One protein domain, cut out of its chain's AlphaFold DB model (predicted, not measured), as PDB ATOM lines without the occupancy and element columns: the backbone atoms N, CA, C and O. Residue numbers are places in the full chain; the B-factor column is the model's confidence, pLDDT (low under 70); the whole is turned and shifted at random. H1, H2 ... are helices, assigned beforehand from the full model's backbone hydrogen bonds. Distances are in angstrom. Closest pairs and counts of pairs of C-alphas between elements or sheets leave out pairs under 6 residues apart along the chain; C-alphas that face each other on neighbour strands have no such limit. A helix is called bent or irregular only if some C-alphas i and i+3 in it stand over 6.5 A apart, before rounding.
ATOM      1  N   GLU A   5     193.469 146.067 145.961       93.88
ATOM      2  CA  GLU A   5     194.677 146.893 145.882       93.88
ATOM      3  C   GLU A   5     195.704 146.584 146.990       93.88
ATOM      4  O   GLU A   5     196.817 147.099 146.951       93.88
ATOM      5  N   LEU A   6     195.349 145.762 147.987       93.75
ATOM      6  CA  LEU A   6     196.291 145.261 148.994       93.75
ATOM      7  C   LEU A   6     197.106 144.051 148.507       93.75
ATOM      8  O   LEU A   6     198.070 143.661 149.162       93.75
ATOM      9  N   LEU A   7     196.743 143.447 147.370       92.50
ATOM     10  CA  LEU A   7     197.464 142.304 146.820       92.50
ATOM     11  C   LEU A   7     198.909 142.689 146.477       92.50
ATOM     12  O   LEU A   7     199.156 143.612 145.706       92.50
ATOM     13  N   GLY A   8     199.866 141.941 147.027       92.81
ATOM     14  CA  GLY A   8     201.296 142.155 146.791       92.81
ATOM     15  C   GLY A   8     201.937 143.222 147.682       92.81
ATOM     16  O   GLY A   8     203.158 143.374 147.646       92.81
ATOM     17  N   VAL A   9     201.158 143.920 148.514       96.00
ATOM     18  CA  VAL A   9     201.703 144.837 149.520       96.00
ATOM     19  C   VAL A   9     202.399 144.037 150.617       96.00
ATOM     20  O   VAL A   9     201.885 143.024 151.086       96.00
ATOM     21  N   LYS A  10     203.570 144.517 151.037       96.69
ATOM     22  CA  LYS A  10     204.352 143.926 152.121       96.69
ATOM     23  C   LYS A  10     204.196 144.742 153.395       96.69
ATOM     24  O   LYS A  10     204.570 145.913 153.429       96.69
ATOM     25  N   ASP A  11     203.631 144.120 154.423       96.69
ATOM     26  CA  ASP A  11     203.518 144.680 155.768       96.69
ATOM     27  C   ASP A  11     203.410 143.535 156.777       96.69
ATOM     28  O   ASP A  11     202.359 142.910 156.948       96.69
ATOM     29  N   ALA A  12     204.513 143.288 157.484       95.88
ATOM     30  CA  ALA A  12     204.609 142.218 158.468       95.88
ATOM     31  C   ALA A  12     203.581 142.356 159.608       95.88
ATOM     32  O   ALA A  12     203.204 141.356 160.214       95.88
ATOM     33  N   ARG A  13     203.075 143.569 159.892       95.56
ATOM     34  CA  ARG A  13     202.034 143.789 160.915       95.56
ATOM     35  C   ARG A  13     200.708 143.123 160.550       95.56
ATOM     36  O   ARG A  13     199.899 142.848 161.434       95.56
ATOM     37  N   TYR A  14     200.478 142.893 159.259       95.69
ATOM     38  CA  TYR A  14     199.228 142.375 158.714       95.69
ATOM     39  C   TYR A  14     199.407 141.067 157.938       95.69
ATOM     40  O   TYR A  14     198.496 140.690 157.203       95.69
ATOM     41  N   ASP A  15     200.546 140.384 158.109       94.94
ATOM     42  CA  ASP A  15     200.882 139.140 157.400       94.94
ATOM     43  C   ASP A  15     200.765 139.291 155.871       94.94
ATOM     44  O   ASP A  15     200.128 138.493 155.187       94.94
ATOM     45  N   ASP A  16     201.290 140.405 155.339       95.75
ATOM     46  CA  ASP A  16     201.211 140.772 153.913       95.75
ATOM     47  C   ASP A  16     199.780 140.747 153.338       95.75
ATOM     48  O   ASP A  16     199.569 140.545 152.141       95.75
ATOM     49  N   PHE A  17     198.778 140.938 154.204       94.69
ATOM     50  CA  PHE A  17     197.351 140.852 153.876       94.69
ATOM     51  C   PHE A  17     196.919 139.487 153.319       94.69
ATOM     52  O   PHE A  17     195.883 139.376 152.657       94.69
ATOM     53  N   VAL A  18     197.683 138.432 153.608       93.38
ATOM     54  CA  VAL A  18     197.378 137.062 153.201       93.38
ATOM     55  C   VAL A  18     196.397 136.442 154.197       93.38
ATOM     56  O   VAL A  18     196.603 136.442 155.405       93.38
ATOM     57  N   LEU A  19     195.290 135.896 153.688       93.56
ATOM     58  CA  LEU A  19     194.300 135.181 154.509       93.56
ATOM     59  C   LEU A  19     194.459 133.656 154.450       93.56
ATOM     60  O   LEU A  19     193.957 132.947 155.322       93.56
ATOM     61  N   GLY A  20     195.129 133.141 153.422       93.88
ATOM     62  CA  GLY A  20     195.340 131.715 153.191       93.88
ATOM     63  C   GLY A  20     195.614 131.416 151.721       93.88
ATOM     64  O   GLY A  20     195.671 132.327 150.891       93.88
ATOM     65  N   ASN A  21     195.760 130.132 151.397       94.56
ATOM     66  CA  ASN A  21     196.037 129.672 150.036       94.56
ATOM     67  C   ASN A  21     195.010 128.622 149.588       94.56
ATOM     68  O   ASN A  21     194.921 127.536 150.153       94.56
ATOM     69  N   VAL A  22     194.253 128.935 148.534       95.56
ATOM     70  CA  VAL A  22     193.180 128.076 147.997       95.56
ATOM     71  C   VAL A  22     193.672 126.761 147.388       95.56
ATOM     72  O   VAL A  22     192.880 125.837 147.223       95.56
ATOM     73  N   LEU A  23     194.962 126.657 147.054       97.62
ATOM     74  CA  LEU A  23     195.570 125.422 146.553       97.62
ATOM     75  C   LEU A  23     195.864 124.425 147.681       97.62
ATOM     76  O   LEU A  23     195.976 123.230 147.429       97.62
ATOM     77  N   THR A  24     195.988 124.909 148.920       97.81
ATOM     78  CA  THR A  24     196.341 124.097 150.097       97.81
ATOM     79  C   THR A  24     195.238 124.059 151.154       97.81
ATOM     80  O   THR A  24     195.268 123.218 152.048       97.81
ATOM     81  N   GLU A  25     194.254 124.956 151.075       97.81
ATOM     82  CA  GLU A  25     193.193 125.122 152.064       97.81
ATOM     83  C   GLU A  25     191.822 125.275 151.396       97.81
ATOM     84  O   GLU A  25     191.666 125.931 150.367       97.81
ATOM     85  N   ARG A  26     190.779 124.722 152.025       97.62
ATOM     86  CA  ARG A  26     189.398 124.906 151.554       97.62
ATOM     87  C   ARG A  26     188.919 126.329 151.844       97.62
ATOM     88  O   ARG A  26     189.119 126.829 152.949       97.62
ATOM     89  N   LEU A  27     188.163 126.927 150.920       96.31
ATOM     90  CA  LEU A  27     187.613 128.284 151.073       96.31
ATOM     91  C   LEU A  27     186.896 128.548 152.414       96.31
ATOM     92  O   LEU A  27     187.177 129.584 153.014       96.31
ATOM     93  N   PRO A  28     186.042 127.652 152.958       97.50
ATOM     94  CA  PRO A  28     185.402 127.896 154.253       97.50
ATOM     95  C   PRO A  28     186.391 128.058 155.414       97.50
ATOM     96  O   PRO A  28     186.115 128.804 156.348       97.50
ATOM     97  N   VAL A  29     187.553 127.398 155.350       97.31
ATOM     98  CA  VAL A  29     188.613 127.522 156.365       97.31
ATOM     99  C   VAL A  29     189.256 128.908 156.288       97.31
ATOM    100  O   VAL A  29     189.394 129.578 157.310       97.31
ATOM    101  N   ILE A  30     189.569 129.371 155.076       96.06
ATOM    102  CA  ILE A  30     190.131 130.709 154.831       96.06
ATOM    103  C   ILE A  30     189.146 131.796 155.292       96.06
ATOM    104  O   ILE A  30     189.523 132.738 155.989       96.06
ATOM    105  N   LEU A  31     187.860 131.649 154.957       94.19
ATOM    106  CA  LEU A  31     186.818 132.608 155.336       94.19
ATOM    107  C   LEU A  31     186.567 132.641 156.846       94.19
ATOM    108  O   LEU A  31     186.397 133.723 157.400       94.19
ATOM    109  N   ALA A  32     186.586 131.488 157.522       95.94
ATOM    110  CA  ALA A  32     186.458 131.431 158.978       95.94
ATOM    111  C   ALA A  32     187.630 132.129 159.689       95.94
ATOM    112  O   ALA A  32     187.439 132.717 160.750       95.94
ATOM    113  N   ARG A  33     188.832 132.121 159.094       94.69
ATOM    114  CA  ARG A  33     190.009 132.832 159.616       94.69
ATOM    115  C   ARG A  33     189.913 134.347 159.441       94.69
ATOM    116  O   ARG A  33     190.389 135.082 160.304       94.69
ATOM    117  N   ALA A  34     189.311 134.822 158.351       93.06
ATOM    118  CA  ALA A  34     189.378 136.225 157.944       93.06
ATOM    119  C   ALA A  34     188.983 137.239 159.041       93.06
ATOM    120  O   ALA A  34     189.760 138.161 159.273       93.06
ATOM    121  N   PRO A  35     187.872 137.090 159.794       93.25
ATOM    122  CA  PRO A  35     187.505 138.041 160.852       93.25
ATOM    123  C   PRO A  35     188.521 138.129 162.002       93.25
ATOM    124  O   PRO A  35     188.515 139.095 162.769       93.25
ATOM    125  N   HIS A  36     189.382 137.118 162.141       93.56
ATOM    126  CA  HIS A  36     190.387 137.043 163.190       93.56
ATOM    127  C   HIS A  36     191.720 137.682 162.792       93.56
ATOM    128  O   HIS A  36     192.525 137.948 163.685       93.56
ATOM    129  N   THR A  37     191.947 138.005 161.515       94.81
ATOM    130  CA  THR A  37     193.172 138.698 161.092       94.81
ATOM    131  C   THR A  37     193.120 140.183 161.454       94.81
ATOM    132  O   THR A  37     192.049 140.794 161.536       94.81
ATOM    133  N   ALA A  38     194.288 140.770 161.727       94.88
ATOM    134  CA  ALA A  38     194.383 142.131 162.251       94.88
ATOM    135  C   ALA A  38     193.762 143.166 161.299       94.88
ATOM    136  O   ALA A  38     192.902 143.941 161.716       94.88
ATOM    137  N   TYR A  39     194.109 143.130 160.008       95.00
ATOM    138  CA  TYR A  39     193.643 144.142 159.056       95.00
ATOM    139  C   TYR A  39     192.130 144.067 158.798       95.00
ATOM    140  O   TYR A  39     191.465 145.099 158.719       95.00
ATOM    141  N   VAL A  40     191.555 142.857 158.724       95.69
ATOM    142  CA  VAL A  40     190.104 142.680 158.553       95.69
ATOM    143  C   VAL A  40     189.380 143.193 159.790       95.69
ATOM    144  O   VAL A  40     188.410 143.945 159.673       95.69
ATOM    145  N   ARG A  41     189.872 142.845 160.985       95.94
ATOM    146  CA  ARG A  41     189.297 143.302 162.253       95.94
ATOM    147  C   ARG A  41     189.326 144.823 162.374       95.94
ATOM    148  O   ARG A  41     188.301 145.420 162.710       95.94
ATOM    149  N   GLU A  42     190.464 145.447 162.077       96.75
ATOM    150  CA  GLU A  42     190.620 146.903 162.100       96.75
ATOM    151  C   GLU A  42     189.760 147.595 161.038       96.75
ATOM    152  O   GLU A  42     189.148 148.621 161.328       96.75
ATOM    153  N   HIS A  43     189.651 147.030 159.830       96.06
ATOM    154  CA  HIS A  43     188.778 147.568 158.788       96.06
ATOM    155  C   HIS A  43     187.311 147.536 159.211       96.06
ATOM    156  O   HIS A  43     186.623 148.553 159.115       96.06
ATOM    157  N   LEU A  44     186.837 146.403 159.739       96.00
ATOM    158  CA  LEU A  44     185.475 146.287 160.258       96.00
ATOM    159  C   LEU A  44     185.231 147.262 161.416       96.00
ATOM    160  O   LEU A  44     184.140 147.822 161.524       96.00
ATOM    161  N   ASP A  45     186.237 147.510 162.259       97.25
ATOM    162  CA  ASP A  45     186.142 148.530 163.302       97.25
ATOM    163  C   ASP A  45     186.048 149.945 162.730       97.25
ATOM    164  O   ASP A  45     185.173 150.715 163.123       97.25
ATOM    165  N   GLY A  46     186.873 150.268 161.734       97.38
ATOM    166  CA  GLY A  46     186.795 151.524 160.997       97.38
ATOM    167  C   GLY A  46     185.427 151.743 160.352       97.38
ATOM    168  O   GLY A  46     184.884 152.840 160.437       97.38
ATOM    169  N   VAL A  47     184.827 150.707 159.755       97.31
ATOM    170  CA  VAL A  47     183.470 150.777 159.182       97.31
ATOM    171  C   VAL A  47     182.425 151.036 160.270       97.31
ATOM    172  O   VAL A  47     181.581 151.918 160.106       97.31
ATOM    173  N   ARG A  48     182.500 150.339 161.413       97.94
ATOM    174  CA  ARG A  48     181.609 150.596 162.561       97.94
ATOM    175  C   ARG A  48     181.765 152.015 163.105       97.94
ATOM    176  O   ARG A  48     180.771 152.628 163.484       97.94
ATOM    177  N   ARG A  49     182.986 152.560 163.137       98.12
ATOM    178  CA  ARG A  49     183.228 153.962 163.510       98.12
ATOM    179  C   ARG A  49     182.581 154.914 162.509       98.12
ATOM    180  O   ARG A  49     181.785 155.734 162.944       98.12
ATOM    181  N   CYS A  50     182.811 154.733 161.203       98.12
ATOM    182  CA  CYS A  50     182.153 155.531 160.163       98.12
ATOM    183  C   CYS A  50     180.626 155.518 160.322       98.12
ATOM    184  O   CYS A  50     180.013 156.576 160.261       98.12
ATOM    185  N   ARG A  51     180.017 154.356 160.600       98.19
ATOM    186  CA  ARG A  51     178.563 154.238 160.814       98.19
ATOM    187  C   ARG A  51     178.040 155.096 161.965       98.19
ATOM    188  O   ARG A  51     176.896 155.528 161.918       98.19
ATOM    189  N   ARG A  52     178.848 155.304 163.005       98.25
ATOM    190  CA  ARG A  52     178.463 156.087 164.189       98.25
ATOM    191  C   ARG A  52     178.725 157.581 164.034       98.25
ATOM    192  O   ARG A  52     178.079 158.356 164.725       98.25
ATOM    193  N   THR A  53     179.697 157.976 163.210       97.50
ATOM    194  CA  THR A  53     180.239 159.346 163.240       97.50
ATOM    195  C   THR A  53     180.186 160.091 161.911       97.50
ATOM    196  O   THR A  53     180.407 161.294 161.907       97.50
ATOM    197  N   CYS A  54     179.963 159.417 160.780       97.81
ATOM    198  CA  CYS A  54     180.033 160.039 159.458       97.81
ATOM    199  C   CYS A  54     178.633 160.274 158.883       97.81
ATOM    200  O   CYS A  54     177.905 159.316 158.626       97.81
ATOM    201  N   GLU A  55     178.299 161.536 158.597       96.69
ATOM    202  CA  GLU A  55     177.025 161.929 157.971       96.69
ATOM    203  C   GLU A  55     176.813 161.272 156.591       96.69
ATOM    204  O   GLU A  55     175.695 160.939 156.207       96.69
ATOM    205  N   PHE A  56     177.901 160.967 155.878       96.88
ATOM    206  CA  PHE A  56     177.879 160.368 154.538       96.88
ATOM    207  C   PHE A  56     177.841 158.834 154.531       96.88
ATOM    208  O   PHE A  56     177.948 158.215 153.466       96.88
ATOM    209  N   PHE A  57     177.734 158.184 155.698       97.19
ATOM    210  CA  PHE A  57     177.853 156.728 155.795       97.19
ATOM    211  C   PHE A  57     176.825 155.987 154.935       97.19
ATOM    212  O   PHE A  57     177.179 155.004 154.288       97.19
ATOM    213  N   THR A  58     175.582 156.467 154.878       95.06
ATOM    214  CA  THR A  58     174.516 155.834 154.086       95.06
ATOM    215  C   THR A  58     174.898 155.696 152.609       95.06
ATOM    216  O   THR A  58     174.560 154.692 151.985       95.06
ATOM    217  N   PHE A  59     175.673 156.644 152.075       94.19
ATOM    218  CA  PHE A  59     176.154 156.618 150.696       94.19
ATOM    219  C   PHE A  59     177.388 155.723 150.509       94.19
ATOM    220  O   PHE A  59     177.419 154.882 149.614       94.19
ATOM    221  N   CYS A  60     178.428 155.896 151.334       95.12
ATOM    222  CA  CYS A  60     179.731 155.263 151.090       95.12
ATOM    223  C   CYS A  60     179.978 153.961 151.869       95.12
ATOM    224  O   CYS A  60     180.952 153.261 151.588       95.12
ATOM    225  N   GLN A  61     179.147 153.662 152.872       95.50
ATOM    226  CA  GLN A  61     179.196 152.469 153.729       95.50
ATOM    227  C   GLN A  61     180.570 152.215 154.383       95.50
ATOM    228  O   GLN A  61     180.966 151.079 154.639       95.50
ATOM    229  N   GLY A  62     181.316 153.288 154.671       95.19
ATOM    230  CA  GLY A  62     182.624 153.223 155.332       95.19
ATOM    231  C   GLY A  62     183.839 153.205 154.397       95.19
ATOM    232  O   GLY A  62     184.964 153.117 154.895       95.19
ATOM    233  N   GLY A  63     183.639 153.343 153.081       92.94
ATOM    234  CA  GLY A  63     184.710 153.576 152.107       92.94
ATOM    235  C   GLY A  63     185.594 152.359 151.797       92.94
ATOM    236  O   GLY A  63     185.256 151.211 152.096       92.94
ATOM    237  N   GLN A  64     186.730 152.618 151.144       93.75
ATOM    238  CA  GLN A  64     187.678 151.593 150.692       93.75
ATOM    239  C   GLN A  64     188.772 151.342 151.737       93.75
ATOM    240  O   GLN A  64     189.263 152.277 152.370       93.75
ATOM    241  N   ALA A  65     189.152 150.075 151.934       95.44
ATOM    242  CA  ALA A  65     190.175 149.695 152.908       95.44
ATOM    243  C   ALA A  65     191.569 150.194 152.491       95.44
ATOM    244  O   ALA A  65     192.312 150.699 153.333       95.44
ATOM    245  N   SER A  66     191.884 150.104 151.196       95.44
ATOM    246  CA  SER A  66     193.143 150.560 150.604       95.44
ATOM    247  C   SER A  66     193.388 152.043 150.850       95.44
ATOM    248  O   SER A  66     194.446 152.386 151.358       95.44
ATOM    249  N   ASN A  67     192.415 152.921 150.592       96.31
ATOM    250  CA  ASN A  67     192.570 154.356 150.856       96.31
ATOM    251  C   ASN A  67     192.888 154.651 152.322       96.31
ATOM    252  O   ASN A  67     193.789 155.430 152.609       96.31
ATOM    253  N   LYS A  68     192.203 153.995 153.266       96.94
ATOM    254  CA  LYS A  68     192.507 154.169 154.696       96.94
ATOM    255  C   LYS A  68     193.953 153.779 154.996       96.94
ATOM    256  O   LYS A  68     194.677 154.543 155.635       96.94
ATOM    257  N   TYR A  69     194.379 152.626 154.493       97.62
ATOM    258  CA  TYR A  69     195.726 152.120 154.704       97.62
ATOM    259  C   TYR A  69     196.805 152.970 154.022       97.62
ATOM    260  O   TYR A  69     197.720 153.421 154.695       97.62
ATOM    261  N   PHE A  70     196.699 153.244 152.724       97.31
ATOM    262  CA  PHE A  70     197.733 153.975 151.991       97.31
ATOM    263  C   PHE A  70     197.820 155.451 152.385       97.31
ATOM    264  O   PHE A  70     198.903 156.022 152.332       97.31
ATOM    265  N   GLU A  71     196.716 156.068 152.813       97.81
ATOM    266  CA  GLU A  71     196.736 157.472 153.237       97.81
ATOM    267  C   GLU A  71     197.150 157.648 154.706       97.81
ATOM    268  O   GLU A  71     197.663 158.704 155.066       97.81
ATOM    269  N   THR A  72     196.913 156.655 155.576       96.94
ATOM    270  CA  THR A  72     197.086 156.841 157.036       96.94
ATOM    271  C   THR A  72     197.841 155.732 157.763       96.94
ATOM    272  O   THR A  72     198.088 155.832 158.964       96.94
ATOM    273  N   GLY A  73     198.175 154.641 157.078       96.19
ATOM    274  CA  GLY A  73     198.777 153.443 157.665       96.19
ATOM    275  C   GLY A  73     197.856 152.669 158.616       96.19
ATOM    276  O   GLY A  73     198.338 151.775 159.317       96.19
ATOM    277  N   ARG A  74     196.560 153.020 158.686       95.19
ATOM    278  CA  ARG A  74     195.571 152.465 159.626       95.19
ATOM    279  C   ARG A  74     194.231 152.203 158.940       95.19
ATOM    280  O   ARG A  74     193.735 153.039 158.191       95.19
ATOM    281  N   PHE A  75     193.570 151.100 159.282       97.19
ATOM    282  CA  PHE A  75     192.233 150.789 158.750       97.19
ATOM    283  C   PHE A  75     191.076 151.390 159.564       97.19
ATOM    284  O   PHE A  75     189.942 151.453 159.082       97.19
ATOM    285  N   THR A  76     191.349 151.868 160.781       97.25
ATOM    286  CA  THR A  76     190.337 152.442 161.686       97.25
ATOM    287  C   THR A  76     189.978 153.895 161.378       97.25
ATOM    288  O   THR A  76     189.081 154.448 162.015       97.25
ATOM    289  N   THR A  77     190.688 154.526 160.443       97.25
ATOM    290  CA  THR A  77     190.467 155.911 160.018       97.25
ATOM    291  C   THR A  77     189.041 156.097 159.489       97.25
ATOM    292  O   THR A  77     188.534 155.268 158.725       97.25
ATOM    293  N   THR A  78     188.370 157.170 159.912       97.12
ATOM    294  CA  THR A  78     186.975 157.460 159.535       97.12
ATOM    295  C   THR A  78     186.831 158.449 158.390       97.12
ATOM    296  O   THR A  78     185.750 158.532 157.813       97.12
ATOM    297  N   GLU A  79     187.905 159.146 158.031       97.19
ATOM    298  CA  GLU A  79     187.948 160.043 156.884       97.19
ATOM    299  C   GLU A  79     189.319 159.995 156.211       97.19
ATOM    300  O   GLU A  79     190.351 160.054 156.876       97.19
ATOM    301  N   THR A  80     189.318 159.908 154.885       97.88
ATOM    302  CA  THR A  80     190.511 160.049 154.049       97.88
ATOM    303  C   THR A  80     190.298 161.160 153.017       97.88
ATOM    304  O   THR A  80     189.177 161.641 152.822       97.88
ATOM    305  N   THR A  81     191.354 161.567 152.320       98.12
ATOM    306  CA  THR A  81     191.276 162.511 151.197       98.12
ATOM    307  C   THR A  81     190.400 161.961 150.075       98.12
ATOM    308  O   THR A  81     189.581 162.699 149.529       98.12
ATOM    309  N   TYR A  82     190.479 160.657 149.783       96.75
ATOM    310  CA  TYR A  82     189.541 160.015 148.857       96.75
ATOM    311  C   TYR A  82     188.090 160.101 149.348       96.75
ATOM    312  O   TYR A  82     187.195 160.374 148.548       96.75
ATOM    313  N   CYS A  83     187.837 159.908 150.650       97.19
ATOM    314  CA  CYS A  83     186.492 160.082 151.201       97.19
ATOM    315  C   CYS A  83     185.961 161.489 150.924       97.19
ATOM    316  O   CYS A  83     184.874 161.599 150.360       97.19
ATOM    317  N   ARG A  84     186.722 162.534 151.278       97.81
ATOM    318  CA  ARG A  84     186.310 163.926 151.047       97.81
ATOM    319  C   ARG A  84     185.994 164.158 149.573       97.81
ATOM    320  O   ARG A  84     184.841 164.379 149.222       97.81
ATOM    321  N   ASN A  85     186.978 163.956 148.706       97.56
ATOM    322  CA  ASN A  85     186.888 164.387 147.314       97.56
ATOM    323  C   ASN A  85     185.924 163.536 146.471       97.56
ATOM    324  O   ASN A  85     185.217 164.065 145.622       97.56
ATOM    325  N   ALA A  86     185.894 162.214 146.675       95.19
ATOM    326  CA  ALA A  86     185.144 161.303 145.805       95.19
ATOM    327  C   ALA A  86     183.798 160.852 146.388       95.19
ATOM    328  O   ALA A  86     183.008 160.230 145.672       95.19
ATOM    329  N   LYS A  87     183.543 161.089 147.684       95.19
ATOM    330  CA  LYS A  87     182.290 160.690 148.345       95.19
ATOM    331  C   LYS A  87     181.546 161.874 148.937       95.19
ATOM    332  O   LYS A  87     180.380 162.046 148.607       95.19
ATOM    333  N   GLN A  88     182.194 162.655 149.795       96.94
ATOM    334  CA  GLN A  88     181.526 163.744 150.509       96.94
ATOM    335  C   GLN A  88     181.178 164.888 149.553       96.94
ATOM    336  O   GLN A  88     180.007 165.239 149.452       96.94
ATOM    337  N   GLU A  89     182.146 165.383 148.777       97.38
ATOM    338  CA  GLU A  89     181.921 166.491 147.837       97.38
ATOM    339  C   GLU A  89     180.888 166.148 146.759       97.38
ATOM    340  O   GLU A  89     180.076 166.987 146.385       97.38
ATOM    341  N   LEU A  90     180.837 164.888 146.315       94.31
ATOM    342  CA  LEU A  90     179.809 164.443 145.373       94.31
ATOM    343  C   LEU A  90     178.397 164.528 145.976       94.31
ATOM    344  O   LEU A  90     177.460 164.936 145.293       94.31
ATOM    345  N   VAL A  91     178.240 164.137 147.245       95.62
ATOM    346  CA  VAL A  91     176.953 164.230 147.948       95.62
ATOM    347  C   VAL A  91     176.590 165.690 148.220       95.62
ATOM    348  O   VAL A  91     175.443 166.061 147.986       95.62
ATOM    349  N   ARG A  92     177.553 166.523 148.645       96.19
ATOM    350  CA  ARG A  92     177.342 167.965 148.870       96.19
ATOM    351  C   ARG A  92     176.876 168.664 147.592       96.19
ATOM    352  O   ARG A  92     175.811 169.268 147.596       96.19
ATOM    353  N   ALA A  93     177.595 168.480 146.484       96.00
ATOM    354  CA  ALA A  93     177.247 169.083 145.198       96.00
ATOM    355  C   ALA A  93     175.862 168.643 144.687       96.00
ATOM    356  O   ALA A  93     175.147 169.419 144.050       96.00
ATOM    357  N   LEU A  94     175.461 167.394 144.956       94.44
ATOM    358  CA  LEU A  94     174.119 166.921 144.622       94.44
ATOM    359  C   LEU A  94     173.045 167.578 145.501       94.44
ATOM    360  O   LEU A  94     172.016 167.981 144.964       94.44
ATOM    361  N   GLY A  95     173.286 167.706 146.810       93.44
ATOM    362  CA  GLY A  95     172.382 168.396 147.738       93.44
ATOM    363  C   GLY A  95     172.147 169.850 147.332       93.44
ATOM    364  O   GLY A  95     171.012 170.249 147.078       93.44
ATOM    365  N   GLU A  96     173.235 170.584 147.078       94.94
ATOM    366  CA  GLU A  96     173.197 171.965 146.580       94.94
ATOM    367  C   GLU A  96     172.354 172.097 145.303       94.94
ATOM    368  O   GLU A  96     171.512 172.988 145.192       94.94
ATOM    369  N   LYS A  97     172.521 171.171 144.348       91.94
ATOM    370  CA  LYS A  97     171.738 171.159 143.104       91.94
ATOM    371  C   LYS A  97     170.258 170.824 143.327       91.94
ATOM    372  O   LYS A  97     169.415 171.269 142.551       91.94
ATOM    373  N   MET A  98     169.944 170.018 144.337       92.62
ATOM    374  CA  MET A  98     168.579 169.612 144.680       92.62
ATOM    375  C   MET A  98     167.877 170.596 145.628       92.62
ATOM    376  O   MET A  98     166.681 170.437 145.870       92.62
ATOM    377  N   GLY A  99     168.586 171.615 146.129       86.50
ATOM    378  CA  GLY A  99     168.050 172.589 147.079       86.50
ATOM    379  C   GLY A  99     167.797 172.007 148.473       86.50
ATOM    380  O   GLY A  99     166.905 172.493 149.170       86.50
TER     381      GLY A  99
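Overview. This is residues 5 to 99 of the 100 residues of an uncharacterized protein of Nocardiopsis alba (strain ATCC BAA-2165 / BE74) (UniProt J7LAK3). A loose, elongated arrangement of helices has H3 running along its length, the short helices H1 and H2 near the first residues of H3, and H4 near its last residues. H5 stands crosswise near H3, and H6 runs on past the far end, where residues 93 to 99 stick out; residues 23 to 28 stick out at the opposite end. The printed part has 95 residues with six named helices, H1 to H6 in that order along the chain, and no named strand; its class is all helix. The radius of gyration of the C-alphas is 16.0 A, and the C-alphas span 56 by 24 by 22 A, a rod.

Arrangement. H1, residues 12 to 17, touches H3, residues 38 to 53, about perpendicular at 87 degrees; the closest C-alphas are those of Tyr 14 and Tyr 39, 5.9 A apart, and H3 touches H1 with residues 38 to 39 alone. H2, residues 27 to 36, is close to H3 but not clearly touching, at a steep tilt of 61 degrees, the same way; the closest C-alphas, of Pro 35 and Arg 41, are 5.7 A apart. H4, residues 57 to 60, is close to H3 but not clearly touching, with the C-alphas of Arg 51 and Phe 57 closest at 5.6 A. H5, residues 65 to 72, is close to H3 but not clearly touching, about perpendicular at 85 degrees; the closest C-alphas, of His 43 and Ala 65, are 6.4 A apart. H6, residues 81 to 98, is close to H5 but not clearly touching, opposite ways at a steep tilt of 69.9 degrees, only just short of about perpendicular; the closest C-alphas, of Asn 67 and Tyr 82, are 6.7 A apart. H6 is also close to H4 but not clearly touching, with the C-alphas of Cys 60 and Lys 87 closest at 6.6 A. H3 and H6 are apart. In H3 and H5 every O i to N i+4 pair is within hydrogen-bond range, against 4 of 6 in H2, 12 of 14 in H6 and 0 of 2 in H1, where 1 of 3 O i to N i+3 pairs is; H4 is too short for an O i to N i+4 pair.

Along the chain. H1 begins at C-alpha 12, (204.609, 142.218, 158.468), and is irregular, with C-alphas 13 and 16 7.7 A apart. H2, 15.2 A long, is only just irregular, with C-alphas 32 and 35 6.9 A apart. H3 is 22.3 A long and begins at C-alpha 38, (194.383, 142.131, 162.251). H4 is 5.3 A long, H5 10.8 A and H1 8.7 A. H6, 24.7 A long, has a kink of 27 degrees near residue 88 and is neither bent nor irregular, but only just: C-alphas 86 and 89 are 6.4 A apart. It ends at C-alpha 98, (168.579, 169.612, 144.680).

Size, cuts and confidence. The two C-alphas farthest apart are those of Thr 24 and Gly 99, 56.2 A. The printed part has no cut and no long link; the links H2 to H3, H3 to H4 and H4 to H5 are tight. The mean pLDDT of the printed part is 95.8, and no printed residue is under 70.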